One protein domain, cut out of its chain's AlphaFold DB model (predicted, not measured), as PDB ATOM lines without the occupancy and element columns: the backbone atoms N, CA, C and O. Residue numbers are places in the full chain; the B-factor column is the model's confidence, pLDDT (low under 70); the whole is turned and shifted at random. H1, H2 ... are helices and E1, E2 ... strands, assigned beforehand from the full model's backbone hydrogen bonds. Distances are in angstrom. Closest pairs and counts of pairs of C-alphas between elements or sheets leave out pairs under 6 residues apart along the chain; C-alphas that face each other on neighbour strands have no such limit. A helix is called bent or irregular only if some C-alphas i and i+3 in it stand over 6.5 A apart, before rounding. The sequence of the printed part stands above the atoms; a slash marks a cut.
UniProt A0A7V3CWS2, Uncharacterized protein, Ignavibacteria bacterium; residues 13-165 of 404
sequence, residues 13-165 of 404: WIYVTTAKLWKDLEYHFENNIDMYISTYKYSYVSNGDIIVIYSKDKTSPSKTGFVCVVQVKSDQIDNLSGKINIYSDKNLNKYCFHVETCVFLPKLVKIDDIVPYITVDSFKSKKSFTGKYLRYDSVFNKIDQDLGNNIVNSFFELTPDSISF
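This is residues 13 to 165 of the 404 residues of an uncharacterized protein of Ignavibacteria bacterium (UniProt A0A7V3CWS2). A six-stranded sheet, strongly twisted and curled like part of a barrel, makes the core, with the helix H5 over one face and H1 over the opposite face. H3 and H4 lie toward one end of the longest axis, and the short H2 with the long link before it toward the other. The printed part has 153 residues, with five named helices and six named strands in the order E1 H1 E2 E3 E4 H2 E5 H3 H4 E6 H5. The sheet, E2 E5 E4 E3 E1 E6, is mixed, and so is the class, helices and strands. The whole is compact, with a radius of gyration of the C-alphas of 14.8 A and spans of 45 by 33 by 30 A.

The sheet runs E2, residues 35 to 39; E5, 95 to 109; E4, 65 to 72; E3, 50 to 56; E1, 13 to 18; and E6, 140 to 143. E3 and E1 are parallel, with N 15 and O 52 at 2.9 A; the other neighbours are antiparallel. E3 and E4 form a hairpin, with N 53 and O 68 at 2.8 A. E5 bends by 103 degrees at residue 106; its pairing is staggered, with E2 over residues 95 to 99, where N 97 and O 37 are 2.8 A apart, and with E4 over 99 to 109, where N 103 and O 69 are 2.9 A apart. N 14 of E1 and O 141 of E6 are 2.9 A apart. H5, residues 145 to 158, has a height over the sheet of 9.1 A. H1, residues 19 to 31, is on the opposite face at 8.1 A and runs along the strands, at 11 degrees to E3 on the local plane. H3, residues 111 to 118, touches H5 at a steep tilt of 54 degrees, opposite ways; their closest C-alphas, Tyr 117 and Asn 150, are 6.3 A apart. H4, residues 126 to 133, only just touches H3, with 3 pairs of C-alphas within 8 A, the closest Val 115 and Lys 126 at 6.7 A. H2, residues 90 to 93, only grazes the sheet, as do H3 and H4. Every O i to N i+4 pair is within hydrogen-bond range in H1, H4 and H5, and 2 of 4 in H3; H2 is too short for such a pair.

E1 begins at C-alpha 13 (-42.646, -36.814, 11.893). E5 spans 27.1 A, E4 21.0 A, E3 19.5 A and H1 18.3 A. H5 spans 19.9 A and ends at C-alpha 158 (-46.577, -49.888, 25.937). H3 is irregular, with C-alphas 113 and 116 at 7.1 A.

The two C-alphas farthest apart, Ser 81 and Asp 121, are 45.5 A apart. The printed part has no cut. The link from E4 to H2 is long, 17 residues; its residues 77 to 78 pair with 95 to 96 of E5, antiparallel. The mean pLDDT of the printed part is 91.3; residues 119 to 124 and 162 to 165 are under 70.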
ATOM      1  N   TRP A  13     -43.146 -38.080  11.380       98.38
ATOM      2  CA  TRP A  13     -42.646 -36.814  11.893       98.38
ATOM      3  C   TRP A  13     -42.685 -36.796  13.415       98.38
ATOM      4  O   TRP A  13     -43.555 -37.396  14.039       98.38
ATOM      5  N   ILE A  14     -41.764 -36.054  14.027       98.12
ATOM      6  CA  ILE A  14     -41.840 -35.709  15.447       98.12
ATOM      7  C   ILE A  14     -42.087 -34.213  15.584       98.12
ATOM      8  O   ILE A  14     -41.271 -33.396  15.144       98.12
ATOM      9  N   TYR A  15     -43.192 -33.866  16.239       98.50
ATOM     10  CA  TYR A  15     -43.505 -32.504  16.646       98.50
ATOM     11  C   TYR A  15     -43.132 -32.306  18.109       98.50
ATOM     12  O   TYR A  15     -43.693 -32.923  19.016       98.50
ATOM     13  N   VAL A  16     -42.155 -31.445  18.351       97.50
ATOM     14  CA  VAL A  16     -41.691 -31.150  19.703       97.50
ATOM     15  C   VAL A  16     -42.426 -29.924  20.207       97.50
ATOM     16  O   VAL A  16     -42.408 -28.890  19.555       97.50
ATOM     17  N   THR A  17     -43.017 -29.991  21.388       97.69
ATOM     18  CA  THR A  17     -43.741 -28.867  21.985       97.69
ATOM     19  C   THR A  17     -43.300 -28.636  23.426       97.69
ATOM     20  O   THR A  17     -42.668 -29.491  24.048       97.69
ATOM     21  N   THR A  18     -43.606 -27.464  23.976       97.25
ATOM     22  CA  THR A  18     -43.432 -27.215  25.414       97.25
ATOM     23  C   THR A  18     -44.672 -27.667  26.173       97.25
ATOM     24  O   THR A  18     -45.764 -27.671  25.618       97.25
ATOM     25  N   ALA A  19     -44.548 -27.957  27.467       96.69
ATOM     26  CA  ALA A  19     -45.694 -28.345  28.291       96.69
ATOM     27  C   ALA A  19     -46.835 -27.307  28.298       96.69
ATOM     28  O   ALA A  19     -47.992 -27.680  28.448       96.69
ATOM     29  N   LYS A  20     -46.527 -26.012  28.127       96.56
ATOM     30  CA  LYS A  20     -47.547 -24.960  27.999       96.56
ATOM     31  C   LYS A  20     -48.293 -25.083  26.669       96.56
ATOM     32  O   LYS A  20     -49.508 -25.183  26.672       96.56
ATOM     33  N   LEU A  21     -47.554 -25.117  25.562       97.31
ATOM     34  CA  LEU A  21     -48.134 -25.221  24.222       97.31
ATOM     35  C   LEU A  21     -48.842 -26.563  24.001       97.31
ATOM     36  O   LEU A  21     -49.804 -26.627  23.250       97.31
ATOM     37  N   TRP A  22     -48.390 -27.633  24.661       97.50
ATOM     38  CA  TRP A  22     -49.103 -28.905  24.659       97.50
ATOM     39  C   TRP A  22     -50.518 -28.750  25.206       97.50
ATOM     40  O   TRP A  22     -51.437 -29.201  24.549       97.50
ATOM     41  N   LYS A  23     -50.707 -28.071  26.343       97.25
ATOM     42  CA  LYS A  23     -52.046 -27.868  26.920       97.25
ATOM     43  C   LYS A  23     -52.978 -27.098  25.989       97.25
ATOM     44  O   LYS A  23     -54.148 -27.434  25.903       97.25
ATOM     45  N   ASP A  24     -52.451 -26.088  25.298       97.56
ATOM     46  CA  ASP A  24     -53.221 -25.323  24.313       97.56
ATOM     47  C   ASP A  24     -53.658 -26.235  23.142       97.56
ATOM     48  O   ASP A  24     -54.815 -26.217  22.732       97.56
ATOM     49  N   LEU A  25     -52.751 -27.088  22.646       97.81
ATOM     50  CA  LEU A  25     -53.033 -28.037  21.561       97.81
ATOM     51  C   LEU A  25     -53.964 -29.185  21.990       97.81
ATOM     52  O   LEU A  25     -54.850 -29.570  21.239       97.81
ATOM     53  N   GLU A  26     -53.769 -29.724  23.188       97.44
ATOM     54  CA  GLU A  26     -54.607 -30.756  23.807       97.44
ATOM     55  C   GLU A  26     -56.038 -30.244  23.968       97.44
ATOM     56  O   GLU A  26     -56.973 -30.876  23.481       97.44
ATOM     57  N   TYR A  27     -56.199 -29.036  24.517       96.88
ATOM     58  CA  TYR A  27     -57.494 -28.370  24.592       96.88
ATOM     59  C   TYR A  27     -58.126 -28.194  23.205       96.88
ATOM     60  O   TYR A  27     -59.318 -28.452  23.042       96.88
ATOM     61  N   HIS A  28     -57.340 -27.803  22.191       97.00
ATOM     62  CA  HIS A  28     -57.829 -27.698  20.814       97.00
ATOM     63  C   HIS A  28     -58.374 -29.035  20.295       97.00
ATOM     64  O   HIS A  28     -59.477 -29.062  19.755       97.00
ATOM     65  N   PHE A  29     -57.641 -30.132  20.485       96.81
ATOM     66  CA  PHE A  29     -58.065 -31.463  20.045       96.81
ATOM     67  C   PHE A  29     -59.306 -31.980  20.778       96.81
ATOM     68  O   PHE A  29     -60.150 -32.611  20.156       96.81
ATOM     69  N   GLU A  30     -59.445 -31.706  22.073       94.94
ATOM     70  CA  GLU A  30     -60.580 -32.200  22.861       94.94
ATOM     71  C   GLU A  30     -61.883 -31.423  22.616       94.94
ATOM     72  O   GLU A  30     -62.967 -31.971  22.811       94.94
ATOM     73  N   ASN A  31     -61.796 -30.147  22.223       93.25
ATOM     74  CA  ASN A  31     -62.949 -29.235  22.232       93.25
ATOM     75  C   ASN A  31     -63.420 -28.794  20.839       93.25
ATOM     76  O   ASN A  31     -64.404 -28.061  20.744       93.25
ATOM     77  N   ASN A  32     -62.750 -29.211  19.762       90.38
ATOM     78  CA  ASN A  32     -63.111 -28.812  18.403       90.38
ATOM     79  C   ASN A  32     -63.440 -30.027  17.541       90.38
ATOM     80  O   ASN A  32     -62.745 -31.036  17.580       90.38
ATOM     81  N   ILE A  33     -64.483 -29.887  16.719       86.75
ATOM     82  CA  ILE A  33     -64.836 -30.882  15.698       86.75
ATOM     83  C   ILE A  33     -63.716 -30.957  14.653       86.75
ATOM     84  O   ILE A  33     -63.247 -32.043  14.327       86.75
ATOM     85  N   ASP A  34     -63.245 -29.794  14.191       93.88
ATOM     86  CA  ASP A  34     -62.129 -29.700  13.255       93.88
ATOM     87  C   ASP A  34     -60.806 -29.593  14.025       93.88
ATOM     88  O   ASP A  34     -60.434 -28.547  14.579       93.88
ATOM     89  N   MET A  35     -60.074 -30.700  14.064       97.44
ATOM     90  CA  MET A  35     -58.776 -30.771  14.719       97.44
ATOM     91  C   MET A  35     -57.684 -30.248  13.789       97.44
ATOM     92  O   MET A  35     -57.601 -30.614  12.619       97.44
ATOM     93  N   TYR A  36     -56.795 -29.417  14.325       98.25
ATOM     94  CA  TYR A  36     -55.663 -28.881  13.584       98.25
ATOM     95  C   TYR A  36     -54.394 -28.993  14.416       98.25
ATOM     96  O   TYR A  36     -54.418 -28.841  15.635       98.25
ATOM     97  N   ILE A  37     -53.273 -29.199  13.736       98.38
ATOM     98  CA  ILE A  37     -51.932 -29.016  14.288       98.38
ATOM     99  C   ILE A  37     -51.230 -27.917  13.497       98.38
ATOM    100  O   ILE A  37     -51.471 -27.760  12.298       98.38
ATOM    101  N   SER A  38     -50.388 -27.120  14.150       97.50
ATOM    102  CA  SER A  38     -49.723 -25.996  13.494       97.50
ATOM    103  C   SER A  38     -48.243 -25.881  13.821       97.50
ATOM    104  O   SER A  38     -47.728 -26.461  14.778       97.50
ATOM    105  N   THR A  39     -47.550 -25.124  12.978       95.88
ATOM    106  CA  THR A  39     -46.152 -24.742  13.135       95.88
ATOM    107  C   THR A  39     -45.942 -23.325  12.600       95.88
ATOM    108  O   THR A  39     -46.702 -22.815  11.773       95.88
ATOM    109  N   TYR A  40     -44.872 -22.676  13.056       89.19
ATOM    110  CA  TYR A  40     -44.462 -21.363  12.555       89.19
ATOM    111  C   TYR A  40     -43.580 -21.443  11.299       89.19
ATOM    112  O   TYR A  40     -43.358 -20.423  10.644       89.19
ATOM    113  N   LYS A  41     -43.047 -22.631  10.972       89.06
ATOM    114  CA  LYS A  41     -42.113 -22.854   9.860       89.06
ATOM    115  C   LYS A  41     -42.753 -23.750   8.805       89.06
ATOM    116  O   LYS A  41     -43.364 -24.750   9.152       89.06
ATOM    117  N   TYR A  42     -42.560 -23.417   7.532       89.94
ATOM    118  CA  TYR A  42     -43.003 -24.261   6.423       89.94
ATOM    119  C   TYR A  42     -42.488 -25.701   6.586       89.94
ATOM    120  O   TYR A  42     -41.344 -25.906   7.011       89.94
ATOM    121  N   SER A  43     -43.311 -26.693   6.238       90.50
ATOM    122  CA  SER A  43     -42.924 -28.104   6.311       90.50
ATOM    123  C   SER A  43     -43.512 -28.922   5.168       90.50
ATOM    124  O   SER A  43     -44.572 -28.592   4.651       90.50
ATOM    125  N   TYR A  44     -42.847 -30.024   4.825       92.56
ATOM    126  CA  TYR A  44     -43.296 -30.975   3.802       92.56
ATOM    127  C   TYR A  44     -44.200 -32.077   4.371       92.56
ATOM    128  O   TYR A  44     -44.174 -33.198   3.875       92.56
ATOM    129  N   VAL A  45     -44.928 -31.786   5.451       96.56
ATOM    130  CA  VAL A  45     -45.960 -32.689   5.964       96.56
ATOM    131  C   VAL A  45     -47.090 -32.739   4.939       96.56
ATOM    132  O   VAL A  45     -47.535 -31.695   4.455       96.56
ATOM    133  N   SER A  46     -47.545 -33.941   4.614       96.50
ATOM    134  CA  SER A  46     -48.586 -34.170   3.614       96.50
ATOM    135  C   SER A  46     -49.748 -34.978   4.180       96.50
ATOM    136  O   SER A  46     -49.668 -35.556   5.266       96.50
ATOM    137  N   ASN A  47     -50.851 -35.015   3.432       97.50
ATOM    138  CA  ASN A  47     -51.982 -35.882   3.746       97.50
ATOM    139  C   ASN A  47     -51.537 -37.351   3.929       97.50
ATOM    140  O   ASN A  47     -50.778 -37.881   3.120       97.50
ATOM    141  N   GLY A  48     -52.024 -38.000   4.986       97.25
ATOM    142  CA  GLY A  48     -51.719 -39.382   5.346       97.25
ATOM    143  C   GLY A  48     -50.491 -39.551   6.242       97.25
ATOM    144  O   GLY A  48     -50.319 -40.634   6.809       97.25
ATOM    145  N   ASP A  49     -49.668 -38.512   6.414       98.44
ATOM    146  CA  ASP A  49     -48.492 -38.560   7.279       98.44
ATOM    147  C   ASP A  49     -48.865 -38.703   8.761       98.44
ATOM    148  O   ASP A  49     -49.896 -38.210   9.232       98.44
ATOM    149  N   ILE A  50     -47.968 -39.339   9.519       98.50
ATOM    150  CA  ILE A  50     -48.106 -39.540  10.962       98.50
ATOM    151  C   ILE A  50     -47.174 -38.594  11.712       98.50
ATOM    152  O   ILE A  50     -45.965 -38.547  11.467       98.50
ATOM    153  N   ILE A  51     -47.723 -37.876  12.687       98.62
ATOM    154  CA  ILE A  51     -46.965 -36.994  13.569       98.62
ATOM    155  C   ILE A  51     -47.044 -37.528  14.995       98.62
ATOM    156  O   ILE A  51     -48.118 -37.681  15.573       98.62
ATOM    157  N   VAL A  52     -45.882 -37.740  15.601       98.19
ATOM    158  CA  VAL A  52     -45.754 -38.059  17.020       98.19
ATOM    159  C   VAL A  52     -45.429 -36.789  17.799       98.19
ATOM    160  O   VAL A  52     -44.445 -36.102  17.515       98.19
ATOM    161  N   ILE A  53     -46.217 -36.490  18.826       98.50
ATOM    162  CA  ILE A  53     -46.067 -35.287  19.642       98.50
ATOM    163  C   ILE A  53     -45.236 -35.591  20.890       98.50
ATOM    164  O   ILE A  53     -45.580 -36.447  21.709       98.50
ATOM    165  N   TYR A  54     -44.140 -34.849  21.053       98.25
ATOM    166  CA  TYR A  54     -43.234 -34.922  22.196       98.25
ATOM    167  C   TYR A  54     -43.302 -33.636  23.024       98.25
ATOM    168  O   TYR A  54     -42.878 -32.571  22.573       98.25
ATOM    169  N   SER A  55     -43.788 -33.731  24.258       98.12
ATOM    170  CA  SER A  55     -43.917 -32.599  25.175       98.12
ATOM    171  C   SER A  55     -42.691 -32.472  26.082       98.12
ATOM    172  O   SER A  55     -42.301 -33.414  26.777       98.12
ATOM    173  N   LYS A  56     -42.067 -31.291  26.084       97.06
ATOM    174  CA  LYS A  56     -40.952 -30.918  26.961       97.06
ATOM    175  C   LYS A  56     -41.431 -30.058  28.121       97.06
ATOM    176  O   LYS A  56     -41.899 -28.933  27.935       97.06
ATOM    177  N   ASP A  57     -41.162 -30.524  29.329       96.44
ATOM    178  CA  ASP A  57     -41.306 -29.749  30.555       96.44
ATOM    179  C   ASP A  57     -39.918 -29.461  31.146       96.44
ATOM    180  O   ASP A  57     -39.282 -30.316  31.765       96.44
ATOM    181  N   LYS A  58     -39.442 -28.224  30.947       92.75
ATOM    182  CA  LYS A  58     -38.150 -27.759  31.480       92.75
ATOM    183  C   LYS A  58     -38.137 -27.700  33.012       92.75
ATOM    184  O   LYS A  58     -37.064 -27.771  33.602       92.75
ATOM    185  N   THR A  59     -39.301 -27.550  33.645       95.06
ATOM    186  CA  THR A  59     -39.431 -27.440  35.105       95.06
ATOM    187  C   THR A  59     -39.517 -28.806  35.771       95.06
ATOM    188  O   THR A  59     -39.007 -28.993  36.871       95.06
ATOM    189  N   SER A  60     -40.119 -29.776  35.082       94.81
ATOM    190  CA  SER A  60     -40.308 -31.140  35.568       94.81
ATOM    191  C   SER A  60     -39.873 -32.146  34.500       94.81
ATOM    192  O   SER A  60     -40.716 -32.680  33.782       94.81
ATOM    193  N   PRO A  61     -38.573 -32.485  34.404       92.56
ATOM    194  CA  PRO A  61     -38.083 -33.442  33.407       92.56
ATOM    195  C   PRO A  61     -38.768 -34.816  33.468       92.56
ATOM    196  O   PRO A  61     -38.821 -35.529  32.472       92.56
ATOM    197  N   SER A  62     -39.330 -35.191  34.621       93.94
ATOM    198  CA  SER A  62     -40.135 -36.407  34.788       93.94
ATOM    199  C   SER A  62     -41.446 -36.403  33.992       93.94
ATOM    200  O   SER A  62     -41.961 -37.485  33.720       93.94
ATOM    201  N   LYS A  63     -41.950 -35.220  33.616       95.75
ATOM    202  CA  LYS A  63     -43.150 -34.990  32.795       95.75
ATOM    203  C   LYS A  63     -42.838 -34.786  31.308       95.75
ATOM    204  O   LYS A  63     -43.719 -34.427  30.539       95.75
ATOM    205  N   THR A  64     -41.584 -34.981  30.903       96.81
ATOM    206  CA  THR A  64     -41.156 -34.866  29.506       96.81
ATOM    207  C   THR A  64     -41.240 -36.222  28.804       96.81
ATOM    208  O   THR A  64     -40.697 -37.206  29.311       96.81
ATOM    209  N   GLY A  65     -41.883 -36.276  27.637       97.75
ATOM    210  CA  GLY A  65     -42.108 -37.518  26.895       97.75
ATOM    211  C   GLY A  65     -43.103 -37.370  25.743       97.75
ATOM    212  O   GLY A  65     -43.583 -36.274  25.459       97.75
ATOM    213  N   PHE A  66     -43.394 -38.483  25.076       97.81
ATOM    214  CA  PHE A  66     -44.421 -38.572  24.044       97.81
ATOM    215  C   PHE A  66     -45.808 -38.619  24.677       97.81
ATOM    216  O   PHE A  66     -46.004 -39.284  25.698       97.81
ATOM    217  N   VAL A  67     -46.745 -37.891  24.073       97.56
ATOM    218  CA  VAL A  67     -48.082 -37.649  24.639       97.56
ATOM    219  C   VAL A  67     -49.218 -37.985  23.681       97.56
ATOM    220  O   VAL A  67     -50.310 -38.308  24.133       97.56
ATOM    221  N   CYS A  68     -48.986 -37.924  22.370       97.50
ATOM    222  CA  CYS A  68     -50.042 -38.089  21.378       97.50
ATOM    223  C   CYS A  68     -49.456 -38.494  20.020       97.50
ATOM    224  O   CYS A  68     -48.311 -38.151  19.704       97.50
ATOM    225  N   VAL A  69     -50.243 -39.224  19.234       97.88
ATOM    226  CA  VAL A  69     -49.976 -39.542  17.829       97.88
ATOM    227  C   VAL A  69     -51.159 -39.053  17.002       97.88
ATOM    228  O   VAL A  69     -52.306 -39.308  17.365       97.88
ATOM    229  N   VAL A  70     -50.888 -38.359  15.900       98.06
ATOM    230  CA  VAL A  70     -51.924 -37.840  15.000       98.06
ATOM    231  C   VAL A  70     -51.660 -38.241  13.551       98.06
ATOM    232  O   VAL A  70     -50.501 -38.348  13.147       98.06
ATOM    233  N   GLN A  71     -52.729 -38.423  12.776       98.12
ATOM    234  CA  GLN A  71     -52.678 -38.599  11.324       98.12
ATOM    235  C   GLN A  71     -53.239 -37.366  10.622       98.12
ATOM    236  O   GLN A  71     -54.311 -36.860  10.960       98.12
ATOM    237  N   VAL A  72     -52.484 -36.867   9.651       98.31
ATOM    238  CA  VAL A  72     -52.811 -35.651   8.910       98.31
ATOM    239  C   VAL A  72     -53.800 -35.962   7.787       98.31
ATOM    240  O   VAL A  72     -53.607 -36.920   7.048       98.31
ATOM    241  N   LYS A  73     -54.834 -35.126   7.639       97.44
ATOM    242  CA  LYS A  73     -55.885 -35.236   6.609       97.44
ATOM    243  C   LYS A  73     -55.673 -34.332   5.399       97.44
ATOM    244  O   LYS A  73     -56.291 -34.520   4.353       97.44
ATOM    245  N   SER A  74     -54.906 -33.262   5.569       96.94
ATOM    246  CA  SER A  74     -54.763 -32.220   4.555       96.94
ATOM    247  C   SER A  74     -53.307 -31.894   4.295       96.94
ATOM    248  O   SER A  74     -52.457 -32.022   5.172       96.94
ATOM    249  N   ASP A  75     -53.049 -31.350   3.114       93.75
ATOM    250  CA  ASP A  75     -51.823 -30.597   2.885       93.75
ATOM    251  C   ASP A  75     -51.798 -29.324   3.749       93.75
ATOM    252  O   ASP A  75     -52.757 -28.992   4.463       93.75
ATOM    253  N   GLN A  76     -50.676 -28.607   3.689       95.12
ATOM    254  CA  GLN A  76     -50.471 -27.380   4.447       95.12
ATOM    255  C   GLN A  76     -51.496 -26.297   4.080       95.12
ATOM    256  O   GLN A  76     -51.694 -25.962   2.914       95.12
ATOM    257  N   ILE A  77     -52.072 -25.684   5.110       96.19
ATOM    258  CA  ILE A  77     -52.950 -24.521   5.022       96.19
ATOM    259  C   ILE A  77     -52.187 -23.296   5.529       96.19
ATOM    260  O   ILE A  77     -51.804 -23.224   6.701       96.19
ATOM    261  N   ASP A  78     -52.014 -22.302   4.662       93.50
ATOM    262  CA  ASP A  78     -51.457 -21.004   5.037       93.50
ATOM    263  C   ASP A  78     -52.529 -20.170   5.757       93.50
ATOM    264  O   ASP A  78     -53.427 -19.581   5.147       93.50
ATOM    265  N   ASN A  79     -52.450 -20.092   7.084       94.62
ATOM    266  CA  ASN A  79     -53.462 -19.458   7.931       94.62
ATOM    267  C   ASN A  79     -53.268 -17.931   8.032       94.62
ATOM    268  O   ASN A  79     -53.289 -17.335   9.110       94.62
ATOM    269  N   LEU A  80     -53.105 -17.266   6.887       85.88
ATOM    270  CA  LEU A  80     -52.870 -15.817   6.806       85.88
ATOM    271  C   LEU A  80     -54.031 -14.993   7.381       85.88
ATOM    272  O   LEU A  80     -53.832 -13.892   7.885       85.88
ATOM    273  N   SER A  81     -55.248 -15.538   7.317       87.56
ATOM    274  CA  SER A  81     -56.449 -14.901   7.868       87.56
ATOM    275  C   SER A  81     -56.570 -15.019   9.392       87.56
ATOM    276  O   SER A  81     -57.388 -14.316   9.981       87.56
ATOM    277  N   GLY A  82     -55.783 -15.893  10.034       90.31
ATOM    278  CA  GLY A  82     -55.842 -16.135  11.477       90.31
ATOM    279  C   GLY A  82     -57.146 -16.778  11.956       90.31
ATOM    280  O   GLY A  82     -57.505 -16.613  13.120       90.31
ATOM    281  N   LYS A  83     -57.872 -17.477  11.072       93.44
ATOM    282  CA  LYS A  83     -59.132 -18.162  11.413       93.44
ATOM    283  C   LYS A  83     -58.905 -19.392  12.288       93.44
ATOM    284  O   LYS A  83     -59.731 -19.679  13.144       93.44
ATOM    285  N   ILE A  84     -57.796 -20.101  12.078       96.12
ATOM    286  CA  ILE A  84     -57.414 -21.244  12.914       96.12
ATOM    287  C   ILE A  84     -56.600 -20.705  14.092       96.12
ATOM    288  O   ILE A  84     -55.550 -20.090  13.892       96.12
ATOM    289  N   ASN A  85     -57.084 -20.909  15.314       95.44
ATOM    290  CA  ASN A  85     -56.464 -20.359  16.516       95.44
ATOM    291  C   ASN A  85     -56.248 -21.450  17.568       95.44
ATOM    292  O   ASN A  85     -57.105 -21.677  18.416       95.44
ATOM    293  N   ILE A  86     -55.095 -22.113  17.489       97.19
ATOM    294  CA  ILE A  86     -54.699 -23.175  18.423       97.19
ATOM    295  C   ILE A  86     -53.931 -22.553  19.591       97.19
ATOM    296  O   ILE A  86     -54.228 -22.791  20.758       97.19
ATOM    297  N   TYR A  87     -52.938 -21.722  19.272       96.75
ATOM    298  CA  TYR A  87     -52.064 -21.084  20.251       96.75
ATOM    299  C   TYR A  87     -52.386 -19.604  20.429       96.75
ATOM    300  O   TYR A  87     -52.719 -18.907  19.477       96.75
ATOM    301  N   SER A  88     -52.155 -19.085  21.636       93.38
ATOM    302  CA  SER A  88     -52.226 -17.638  21.898       93.38
ATOM    303  C   SER A  88     -51.246 -16.807  21.049       93.38
ATOM    304  O   SER A  88     -51.552 -15.670  20.688       93.38
ATOM    305  N   ASP A  89     -50.080 -17.364  20.705       91.75
ATOM    306  CA  ASP A  89     -49.137 -16.740  19.774       91.75
ATOM    307  C   ASP A  89     -49.548 -17.017  18.322       91.75
ATOM    308  O   ASP A  89     -49.413 -18.134  17.816       91.75
ATOM    309  N   LYS A  90     -49.993 -15.964  17.629       90.06
ATOM    310  CA  LYS A  90     -50.423 -16.024  16.226       90.06
ATOM    311  C   LYS A  90     -49.338 -16.549  15.283       90.06
ATOM    312  O   LYS A  90     -49.680 -17.170  14.281       90.06
ATOM    313  N   ASN A  91     -48.054 -16.348  15.590       89.12
ATOM    314  CA  ASN A  91     -46.969 -16.842  14.737       89.12
ATOM    315  C   ASN A  91     -46.888 -18.370  14.734       89.12
ATOM    316  O   ASN A  91     -46.504 -18.960  13.727       89.12
ATOM    317  N   LEU A  92     -47.267 -19.019  15.837       93.62
ATOM    318  CA  LEU A  92     -47.287 -20.477  15.926       93.62
ATOM    319  C   LEU A  92     -48.446 -21.091  15.132       93.62
ATOM    320  O   LEU A  92     -48.379 -22.261  14.781       93.62
ATOM    321  N   ASN A  93     -49.470 -20.302  14.799       95.12
ATOM    322  CA  ASN A  93     -50.615 -20.724  13.994       95.12
ATOM    323  C   ASN A  93     -50.427 -20.452  12.493       95.12
ATOM    324  O   ASN A  93     -51.414 -20.461  11.768       95.12
ATOM    325  N   LYS A  94     -49.211 -20.144  12.022       93.94
ATOM    326  CA  LYS A  94     -48.979 -19.672  10.646       93.94
ATOM    327  C   LYS A  94     -49.294 -20.736   9.591       93.94
ATOM    328  O   LYS A  94     -49.958 -20.428   8.603       93.94
ATOM    329  N   TYR A  95     -48.820 -21.958   9.810       96.00
ATOM    330  CA  TYR A  95     -49.033 -23.096   8.921       96.00
ATOM    331  C   TYR A  95     -49.797 -24.172   9.675       96.00
ATOM    332  O   TYR A  95     -49.332 -24.633  10.717       96.00
ATOM    333  N   CYS A  96     -50.967 -24.541   9.168       97.94
ATOM    334  CA  CYS A  96     -51.882 -25.472   9.819       97.94
ATOM    335  C   CYS A  96     -52.101 -26.711   8.955       97.94
ATOM    336  O   CYS A  96     -52.080 -26.638   7.731       97.94
ATOM    337  N   PHE A  97     -52.365 -27.833   9.608       98.31
ATOM    338  CA  PHE A  97     -52.685 -29.108   8.981       98.31
ATOM    339  C   PHE A  97     -53.923 -29.655   9.665       98.31
ATOM    340  O   PHE A  97     -53.981 -29.685  10.897       98.31
ATOM    341  N   HIS A  98     -54.916 -30.052   8.879       98.25
ATOM    342  CA  HIS A  98     -56.096 -30.705   9.416       98.25
ATOM    343  C   HIS A  98     -55.728 -32.115   9.880       98.25
ATOM    344  O   HIS A  98     -54.982 -32.822   9.199       98.25
ATOM    345  N   VAL A  99     -56.226 -32.515  11.043       98.00
ATOM    346  CA  VAL A  99     -55.956 -33.811  11.669       98.00
ATOM    347  C   VAL A  99     -57.198 -34.680  11.518       98.00
ATOM    348  O   VAL A  99     -58.289 -34.265  11.896       98.00
ATOM    349  N   GLU A 100     -57.037 -35.872  10.944       95.25
ATOM    350  CA  GLU A 100     -58.131 -36.842  10.818       95.25
ATOM    351  C   GLU A 100     -58.281 -37.652  12.095       95.25
ATOM    352  O   GLU A 100     -59.346 -37.672  12.704       95.25
ATOM    353  N   THR A 101     -57.178 -38.258  12.528       95.38
ATOM    354  CA  THR A 101     -57.166 -39.145  13.684       95.38
ATOM    355  C   THR A 101     -56.197 -38.617  14.727       95.38
ATOM    356  O   THR A 101     -55.071 -38.227  14.415       95.38
ATOM    357  N   CYS A 102     -56.628 -38.630  15.985       96.00
ATOM    358  CA  CYS A 102     -55.843 -38.223  17.140       96.00
ATOM    359  C   CYS A 102     -55.948 -39.302  18.223       96.00
ATOM    360  O   CYS A 102     -57.050 -39.676  18.632       96.00
ATOM    361  N   VAL A 103     -54.802 -39.817  18.670       95.12
ATOM    362  CA  VAL A 103     -54.711 -40.839  19.716       95.12
ATOM    363  C   VAL A 103     -53.841 -40.313  20.847       95.12
ATOM    364  O   VAL A 103     -52.623 -40.162  20.708       95.12
ATOM    365  N   PHE A 104     -54.470 -40.069  21.994       95.25
ATOM    366  CA  PHE A 104     -53.767 -39.697  23.213       95.25
ATOM    367  C   PHE A 104     -53.125 -40.924  23.853       95.25
ATOM    368  O   PHE A 104     -53.748 -41.979  23.999       95.25
ATOM    369  N   LEU A 105     -51.869 -40.778  24.271       94.62
ATOM    370  CA  LEU A 105     -51.188 -41.823  25.017       94.62
ATOM    371  C   LEU A 105     -51.656 -41.744  26.478       94.62
ATOM    372  O   LEU A 105     -51.398 -40.736  27.141       94.62
ATOM    373  N   PRO A 106     -52.300 -42.792  27.026       89.12
ATOM    374  CA  PRO A 106     -52.869 -42.759  28.378       89.12
ATOM    375  C   PRO A 106     -51.789 -42.590  29.452       89.12
ATOM    376  O   PRO A 106     -52.054 -42.168  30.580       89.12
ATOM    377  N   LYS A 107     -50.539 -42.904  29.100       92.69
ATOM    378  CA  LYS A 107     -49.361 -42.646  29.907       92.69
ATOM    379  C   LYS A 107     -48.292 -41.989  29.045       92.69
ATOM    380  O   LYS A 107     -48.010 -42.439  27.940       92.69
ATOM    381  N   LEU A 108     -47.637 -40.984  29.619       94.44
ATOM    382  CA  LEU A 108     -46.434 -40.377  29.062       94.44
ATOM    383  C   LEU A 108     -45.375 -41.453  28.766       94.44
ATOM    384  O   LEU A 108     -44.870 -42.087  29.698       94.44
ATOM    385  N   VAL A 109     -45.000 -41.604  27.496       96.31
ATOM    386  CA  VAL A 109     -43.946 -42.539  27.079       96.31
ATOM    387  C   VAL A 109     -42.612 -41.806  27.031       96.31
ATOM    388  O   VAL A 109     -42.450 -40.806  26.328       96.31
ATOM    389  N   LYS A 110     -41.624 -42.269  27.797       95.50
ATOM    390  CA  LYS A 110     -40.301 -41.643  27.824       95.50
ATOM    391  C   LYS A 110     -39.443 -42.176  26.691       95.50
ATOM    392  O   LYS A 110     -39.621 -43.285  26.206       95.50
ATOM    393  N   ILE A 111     -38.414 -41.408  26.334       92.62
ATOM    394  CA  ILE A 111     -37.418 -41.872  25.360       92.62
ATOM    395  C   ILE A 111     -36.786 -43.188  25.817       92.62
ATOM    396  O   ILE A 111     -36.563 -44.062  24.997       92.62
ATOM    397  N   ASP A 112     -36.522 -43.336  27.119       90.56
ATOM    398  CA  ASP A 112     -35.935 -44.564  27.668       90.56
ATOM    399  C   ASP A 112     -36.807 -45.802  27.415       90.56
ATOM    400  O   ASP A 112     -36.261 -46.893  27.277       90.56
ATOM    401  N   ASP A 113     -38.124 -45.624  27.282       91.25
ATOM    402  CA  ASP A 113     -39.071 -46.711  27.025       91.25
ATOM    403  C   ASP A 113     -39.050 -47.140  25.546       91.25
ATOM    404  O   ASP A 113     -39.215 -48.318  25.248       91.25
ATOM    405  N   ILE A 114     -38.767 -46.211  24.620       89.56
ATOM    406  CA  ILE A 114     -38.640 -46.515  23.182       89.56
ATOM    407  C   ILE A 114     -37.208 -46.848  22.745       89.56
ATOM    408  O   ILE A 114     -37.001 -47.333  21.635       89.56
ATOM    409  N   VAL A 115     -36.197 -46.607  23.594       84.75
ATOM    410  CA  VAL A 115     -34.784 -46.914  23.290       84.75
ATOM    411  C   VAL A 115     -34.578 -48.349  22.768       84.75
ATOM    412  O   VAL A 115     -33.844 -48.502  21.790       84.75
ATOM    413  N   PRO A 116     -35.211 -49.391  23.342       83.94
ATOM    414  CA  PRO A 116     -35.086 -50.764  22.842       83.94
ATOM    415  C   PRO A 116     -35.604 -50.974  21.410       83.94
ATOM    416  O   PRO A 116     -35.195 -51.920  20.745       83.94
ATOM    417  N   TYR A 117     -36.488 -50.097  20.935       79.62
ATOM    418  CA  TYR A 117     -37.132 -50.183  19.621       79.62
ATOM    419  C   TYR A 117     -36.414 -49.342  18.556       79.62
ATOM    420  O   TYR A 117     -36.533 -49.604  17.363       79.62
ATOM    421  N   ILE A 118     -35.623 -48.348  18.977       75.62
ATOM    422  CA  ILE A 118     -34.827 -47.491  18.080       75.62
ATOM    423  C   ILE A 118     -33.409 -48.023  17.831       75.62
ATOM    424  O   ILE A 118     -32.661 -47.406  17.073       75.62
ATOM    425  N   THR A 119     -33.007 -49.143  18.447       62.62
ATOM    426  CA  THR A 119     -31.686 -49.786  18.268       62.62
ATOM    427  C   THR A 119     -31.515 -50.500  16.922       62.62
ATOM    428  O   THR A 119     -30.804 -51.497  16.821       62.62
ATOM    429  N   VAL A 120     -32.124 -49.969  15.864       57.78
ATOM    430  CA  VAL A 120     -31.669 -50.211  14.493       57.78
ATOM    431  C   VAL A 120     -30.266 -49.589  14.372       57.78
ATOM    432  O   VAL A 120     -29.980 -48.591  15.039       57.78
ATOM    433  N   ASP A 121     -29.376 -50.169  13.562       55.62
ATOM    434  CA  ASP A 121     -27.928 -49.869  13.447       55.62
ATOM    435  C   ASP A 121     -27.526 -48.371  13.326       55.62
ATOM    436  O   ASP A 121     -26.348 -48.009  13.412       55.62
ATOM    437  N   SER A 122     -28.493 -47.471  13.144       57.00
ATOM    438  CA  SER A 122     -28.357 -46.033  12.935       57.00
ATOM    439  C   SER A 122     -28.236 -45.173  14.209       57.00
ATOM    440  O   SER A 122     -27.707 -44.060  14.110       57.00
ATOM    441  N   PHE A 123     -28.624 -45.634  15.411       64.12
ATOM    442  CA  PHE A 123     -28.572 -44.804  16.636       64.12
ATOM    443  C   PHE A 123     -27.677 -45.370  17.740       64.12
ATOM    444  O   PHE A 123     -28.044 -46.251  18.508       64.12
ATOM    445  N   LYS A 124     -26.498 -44.757  17.906       63.78
ATOM    446  CA  LYS A 124     -25.504 -45.158  18.921       63.78
ATOM    447  C   LYS A 124     -25.902 -44.833  20.371       63.78
ATOM    448  O   LYS A 124     -25.220 -45.280  21.286       63.78
ATOM    449  N   SER A 125     -26.920 -43.991  20.605       77.75
ATOM    450  CA  SER A 125     -27.410 -43.642  21.955       77.75
ATOM    451  C   SER A 125     -28.689 -42.789  21.940       77.75
ATOM    452  O   SER A 125     -28.932 -42.043  20.989       77.75
ATOM    453  N   LYS A 126     -29.412 -42.763  23.073       85.12
ATOM    454  CA  LYS A 126     -30.471 -41.779  23.395       85.12
ATOM    455  C   LYS A 126     -30.077 -40.337  23.067       85.12
ATOM    456  O   LYS A 126     -30.879 -39.580  22.530       85.12
ATOM    457  N   LYS A 127     -28.831 -39.953  23.374       86.12
ATOM    458  CA  LYS A 127     -28.308 -38.600  23.130       86.12
ATOM    459  C   LYS A 127     -28.263 -38.257  21.637       86.12
ATOM    460  O   LYS A 127     -28.467 -37.105  21.264       86.12
ATOM    461  N   SER A 128     -27.998 -39.250  20.789       85.06
ATOM    462  CA  SER A 128     -28.015 -39.079  19.335       85.06
ATOM    463  C   SER A 128     -29.433 -38.838  18.826       85.06
ATOM    464  O   SER A 128     -29.640 -37.950  18.003       85.06
ATOM    465  N   PHE A 129     -30.409 -39.592  19.339       88.88
ATOM    466  CA  PHE A 129     -31.816 -39.430  18.979       88.88
ATOM    467  C   PHE A 129     -32.347 -38.055  19.404       88.88
ATOM    468  O   PHE A 129     -32.865 -37.306  18.576       88.88
ATOM    469  N   THR A 130     -32.137 -37.670  20.670       90.31
ATOM    470  CA  THR A 130     -32.587 -36.368  21.185       90.31
ATOM    471  C   THR A 130     -31.962 -35.204  20.426       90.31
ATOM    472  O   THR A 130     -32.658 -34.254  20.081       90.31
ATOM    473  N   GLY A 131     -30.658 -35.278  20.143       87.81
ATOM    474  CA  GLY A 131     -29.943 -34.229  19.419       87.81
ATOM    475  C   GLY A 131     -30.398 -34.065  17.970       87.81
ATOM    476  O   GLY A 131     -30.358 -32.946  17.460       87.81
ATOM    477  N   LYS A 132     -30.836 -35.155  17.324       88.19
ATOM    478  CA  LYS A 132     -31.277 -35.146  15.925       88.19
ATOM    479  C   LYS A 132     -32.736 -34.716  15.773       88.19
ATOM    480  O   LYS A 132     -33.009 -33.864  14.939       88.19
ATOM    481  N   TYR A 133     -33.647 -35.274  16.572       92.69
ATOM    482  CA  TYR A 133     -35.090 -35.132  16.329       92.69
ATOM    483  C   TYR A 133     -35.844 -34.319  17.375       92.69
ATOM    484  O   TYR A 133     -36.955 -33.875  17.115       92.69
ATOM    485  N   LEU A 134     -35.259 -34.103  18.555       93.75
ATOM    486  CA  LEU A 134     -35.935 -33.426  19.665       93.75
ATOM    487  C   LEU A 134     -35.325 -32.059  19.974       93.75
ATOM    488  O   LEU A 134     -35.421 -31.575  21.101       93.75
ATOM    489  N   ARG A 135     -34.643 -31.434  19.010       87.44
ATOM    490  CA  ARG A 135     -33.873 -30.208  19.255       87.44
ATOM    491  C   ARG A 135     -34.738 -28.952  19.257       87.44
ATOM    492  O   ARG A 135     -34.626 -28.164  20.194       87.44
ATOM    493  N   TYR A 136     -35.569 -28.781  18.236       89.00
ATOM    494  CA  TYR A 136     -36.304 -27.543  17.982       89.00
ATOM    495  C   TYR A 136     -37.757 -27.685  18.403       89.00
ATOM    496  O   TYR A 136     -38.396 -28.665  18.039       89.00
ATOM    497  N   ASP A 137     -38.244 -26.720  19.177       92.50
ATOM    498  CA  ASP A 137     -39.634 -26.673  19.625       92.50
ATOM    499  C   ASP A 137     -40.512 -26.076  18.510       92.50
ATOM    500  O   ASP A 137     -40.059 -25.226  17.745       92.50
ATOM    501  N   SER A 138     -41.764 -26.520  18.432       93.19
ATOM    502  CA  SER A 138     -42.792 -26.094  17.478       93.19
ATOM    503  C   SER A 138     -42.435 -26.292  16.000       93.19
ATOM    504  O   SER A 138     -42.899 -25.544  15.138       93.19
ATOM    505  N   VAL A 139     -41.633 -27.317  15.693       93.06
ATOM    506  CA  VAL A 139     -41.232 -27.692  14.327       93.06
ATOM    507  C   VAL A 139     -41.439 -29.190  14.109       93.06
ATOM    508  O   VAL A 139     -41.190 -29.994  15.013       93.06
ATOM    509  N   PHE A 140     -41.861 -29.564  12.899       96.19
ATOM    510  CA  PHE A 140     -41.938 -30.954  12.455       96.19
ATOM    511  C   PHE A 140     -40.565 -31.460  12.013       96.19
ATOM    512  O   PHE A 140     -39.951 -30.925  11.090       96.19
ATOM    513  N   ASN A 141     -40.074 -32.508  12.670       95.44
ATOM    514  CA  ASN A 141     -38.802 -33.141  12.340       95.44
ATOM    515  C   ASN A 141     -39.082 -34.479  11.656       95.44
ATOM    516  O   ASN A 141     -39.577 -35.398  12.312       95.44
ATOM    517  N   LYS A 142     -38.763 -34.595  10.362       95.62
ATOM    518  CA  LYS A 142     -38.934 -35.849   9.620       95.62
ATOM    519  C   LYS A 142     -38.060 -36.939  10.234       95.62
ATOM    520  O   LYS A 142     -36.873 -36.712  10.497       95.62
ATOM    521  N   ILE A 143     -38.635 -38.114  10.444       93.81
ATOM    522  CA  ILE A 143     -37.905 -39.306  10.867       93.81
ATOM    523  C   ILE A 143     -37.910 -40.349   9.753       93.81
ATOM    524  O   ILE A 143     -38.701 -40.288   8.817       93.81
ATOM    525  N   ASP A 144     -36.948 -41.263   9.837       90.75
ATOM    526  CA  ASP A 144     -36.887 -42.415   8.944       90.75
ATOM    527  C   ASP A 144     -38.165 -43.259   9.087       90.75
ATOM    528  O   ASP A 144     -38.705 -43.357  10.191       90.75
ATOM    529  N   GLN A 145     -38.664 -43.815   7.983       91.38
ATOM    530  CA  GLN A 145     -39.973 -44.468   7.945       91.38
ATOM    531  C   GLN A 145     -40.010 -45.728   8.814       91.38
ATOM    532  O   GLN A 145     -40.913 -45.869   9.640       91.38
ATOM    533  N   ASP A 146     -38.988 -46.586   8.713       90.25
ATOM    534  CA  ASP A 146     -38.872 -47.794   9.536       90.25
ATOM    535  C   ASP A 146     -38.787 -47.424  11.019       90.25
ATOM    536  O   ASP A 146     -39.460 -48.009  11.870       90.25
ATOM    537  N   LEU A 147     -37.986 -46.403  11.339       90.81
ATOM    538  CA  LEU A 147     -37.873 -45.889  12.700       90.81
ATOM    539  C   LEU A 147     -39.208 -45.347  13.227       90.81
ATOM    540  O   LEU A 147     -39.571 -45.630  14.367       90.81
ATOM    541  N   GLY A 148     -39.916 -44.547  12.430       93.38
ATOM    542  CA  GLY A 148     -41.190 -43.951  12.816       93.38
ATOM    543  C   GLY A 148     -42.268 -44.992  13.052       93.38
ATOM    544  O   GLY A 148     -42.920 -44.956  14.095       93.38
ATOM    545  N   ASN A 149     -42.365 -45.972  12.156       92.50
ATOM    546  CA  ASN A 149     -43.255 -47.110  12.311       92.50
ATOM    547  C   ASN A 149     -42.943 -47.886  13.604       92.50
ATOM    548  O   ASN A 149     -43.827 -48.098  14.430       92.50
ATOM    549  N   ASN A 150     -41.671 -48.218  13.856       91.19
ATOM    550  CA  ASN A 150     -41.261 -48.910  15.086       91.19
ATOM    551  C   ASN A 150     -41.613 -48.122  16.359       91.19
ATOM    552  O   ASN A 150     -42.073 -48.707  17.339       91.19
ATOM    553  N   ILE A 151     -41.428 -46.798  16.348       93.50
ATOM    554  CA  ILE A 151     -41.782 -45.928  17.478       93.50
ATOM    555  C   ILE A 151     -43.294 -45.949  17.723       93.50
ATOM    556  O   ILE A 151     -43.719 -46.197  18.849       93.50
ATOM    557  N   VAL A 152     -44.105 -45.731  16.686       94.06
ATOM    558  CA  VAL A 152     -45.571 -45.716  16.808       94.06
ATOM    559  C   VAL A 152     -46.088 -47.062  17.316       94.06
ATOM    560  O   VAL A 152     -46.888 -47.102  18.250       94.06
ATOM    561  N   ASN A 153     -45.562 -48.164  16.787       91.31
ATOM    562  CA  ASN A 153     -45.941 -49.514  17.203       91.31
ATOM    563  C   ASN A 153     -45.578 -49.777  18.666       91.31
ATOM    564  O   ASN A 153     -46.401 -50.302  19.416       91.31
ATOM    565  N   SER A 154     -44.401 -49.318  19.104       92.12
ATOM    566  CA  SER A 154     -43.993 -49.433  20.505       92.12
ATOM    567  C   SER A 154     -44.927 -48.682  21.455       92.12
ATOM    568  O   SER A 154     -45.154 -49.145  22.568       92.12
ATOM    569  N   PHE A 155     -45.530 -47.560  21.038       92.69
ATOM    570  CA  PHE A 155     -46.504 -46.868  21.884       92.69
ATOM    571  C   PHE A 155     -47.727 -47.734  22.140       92.69
ATOM    572  O   PHE A 155     -48.107 -47.904  23.290       92.69
ATOM    573  N   PHE A 156     -48.288 -48.352  21.103       86.81
ATOM    574  CA  PHE A 156     -49.446 -49.231  21.253       86.81
ATOM    575  C   PHE A 156     -49.148 -50.491  22.075       86.81
ATOM    576  O   PHE A 156     -50.019 -50.968  22.797       86.81
ATOM    577  N   GLU A 157     -47.916 -51.004  22.028       88.38
ATOM    578  CA  GLU A 157     -47.481 -52.093  22.911       88.38
ATOM    579  C   GLU A 157     -47.352 -51.645  24.375       88.38
ATOM    580  O   GLU A 157     -47.735 -52.370  25.293       88.38
ATOM    581  N   LEU A 158     -46.805 -50.446  24.603       85.94
ATOM    582  CA  LEU A 158     -46.577 -49.888  25.937       85.94
ATOM    583  C   LEU A 158     -47.857 -49.337  26.580       85.94
ATOM    584  O   LEU A 158     -47.926 -49.217  27.807       85.94
ATOM    585  N   THR A 159     -48.854 -48.984  25.769       81.75
ATOM    586  CA  THR A 159     -50.123 -48.400  26.202       81.75
ATOM    587  C   THR A 159     -51.313 -49.077  25.509       81.75
ATOM    588  O   THR A 159     -51.933 -48.466  24.638       81.75
ATOM    589  N   PRO A 160     -51.662 -50.318  25.895       75.38
ATOM    590  CA  PRO A 160     -52.759 -51.057  25.266       75.38
ATOM    591  C   PRO A 160     -54.137 -50.401  25.470       75.38
ATOM    592  O   PRO A 160     -55.030 -50.613  24.660       75.38
ATOM    593  N   ASP A 161     -54.294 -49.562  26.500       76.44
ATOM    594  CA  ASP A 161     -55.548 -48.866  26.829       76.44
ATOM    595  C   ASP A 161     -55.699 -47.499  26.122       76.44
ATOM    596  O   ASP A 161     -56.368 -46.598  26.630       76.44
ATOM    597  N   SER A 162     -55.026 -47.276  24.988       68.56
ATOM    598  CA  SER A 162     -55.139 -46.008  24.251       68.56
ATOM    599  C   SER A 162     -56.545 -45.814  23.676       68.56
ATOM    600  O   SER A 162     -57.052 -46.697  22.986       68.56
ATOM    601  N   ILE A 163     -57.149 -44.648  23.916       60.59
ATOM    602  CA  ILE A 163     -58.506 -44.305  23.470       60.59
ATOM    603  C   ILE A 163     -58.413 -43.539  22.141       60.59
ATOM    604  O   ILE A 163     -57.746 -42.505  22.071       60.59
ATOM    605  N   SER A 164     -59.073 -44.032  21.090       62.84
ATOM    606  CA  SER A 164     -59.274 -43.303  19.829       62.84
ATOM    607  C   SER A 164     -60.510 -42.407  19.915       62.84
ATOM    608  O   SER A 164     -61.553 -42.819  20.415       62.84
ATOM    609  N   PHE A 165     -60.410 -41.179  19.403       56.34
ATOM    610  CA  PHE A 165     -61.508 -40.203  19.453       56.34
ATOM    611  C   PHE A 165     -62.667 -40.500  18.481       56.34
ATOM    612  O   PHE A 165     -63.745 -39.923  18.625       56.34
TER     613      PHE A 165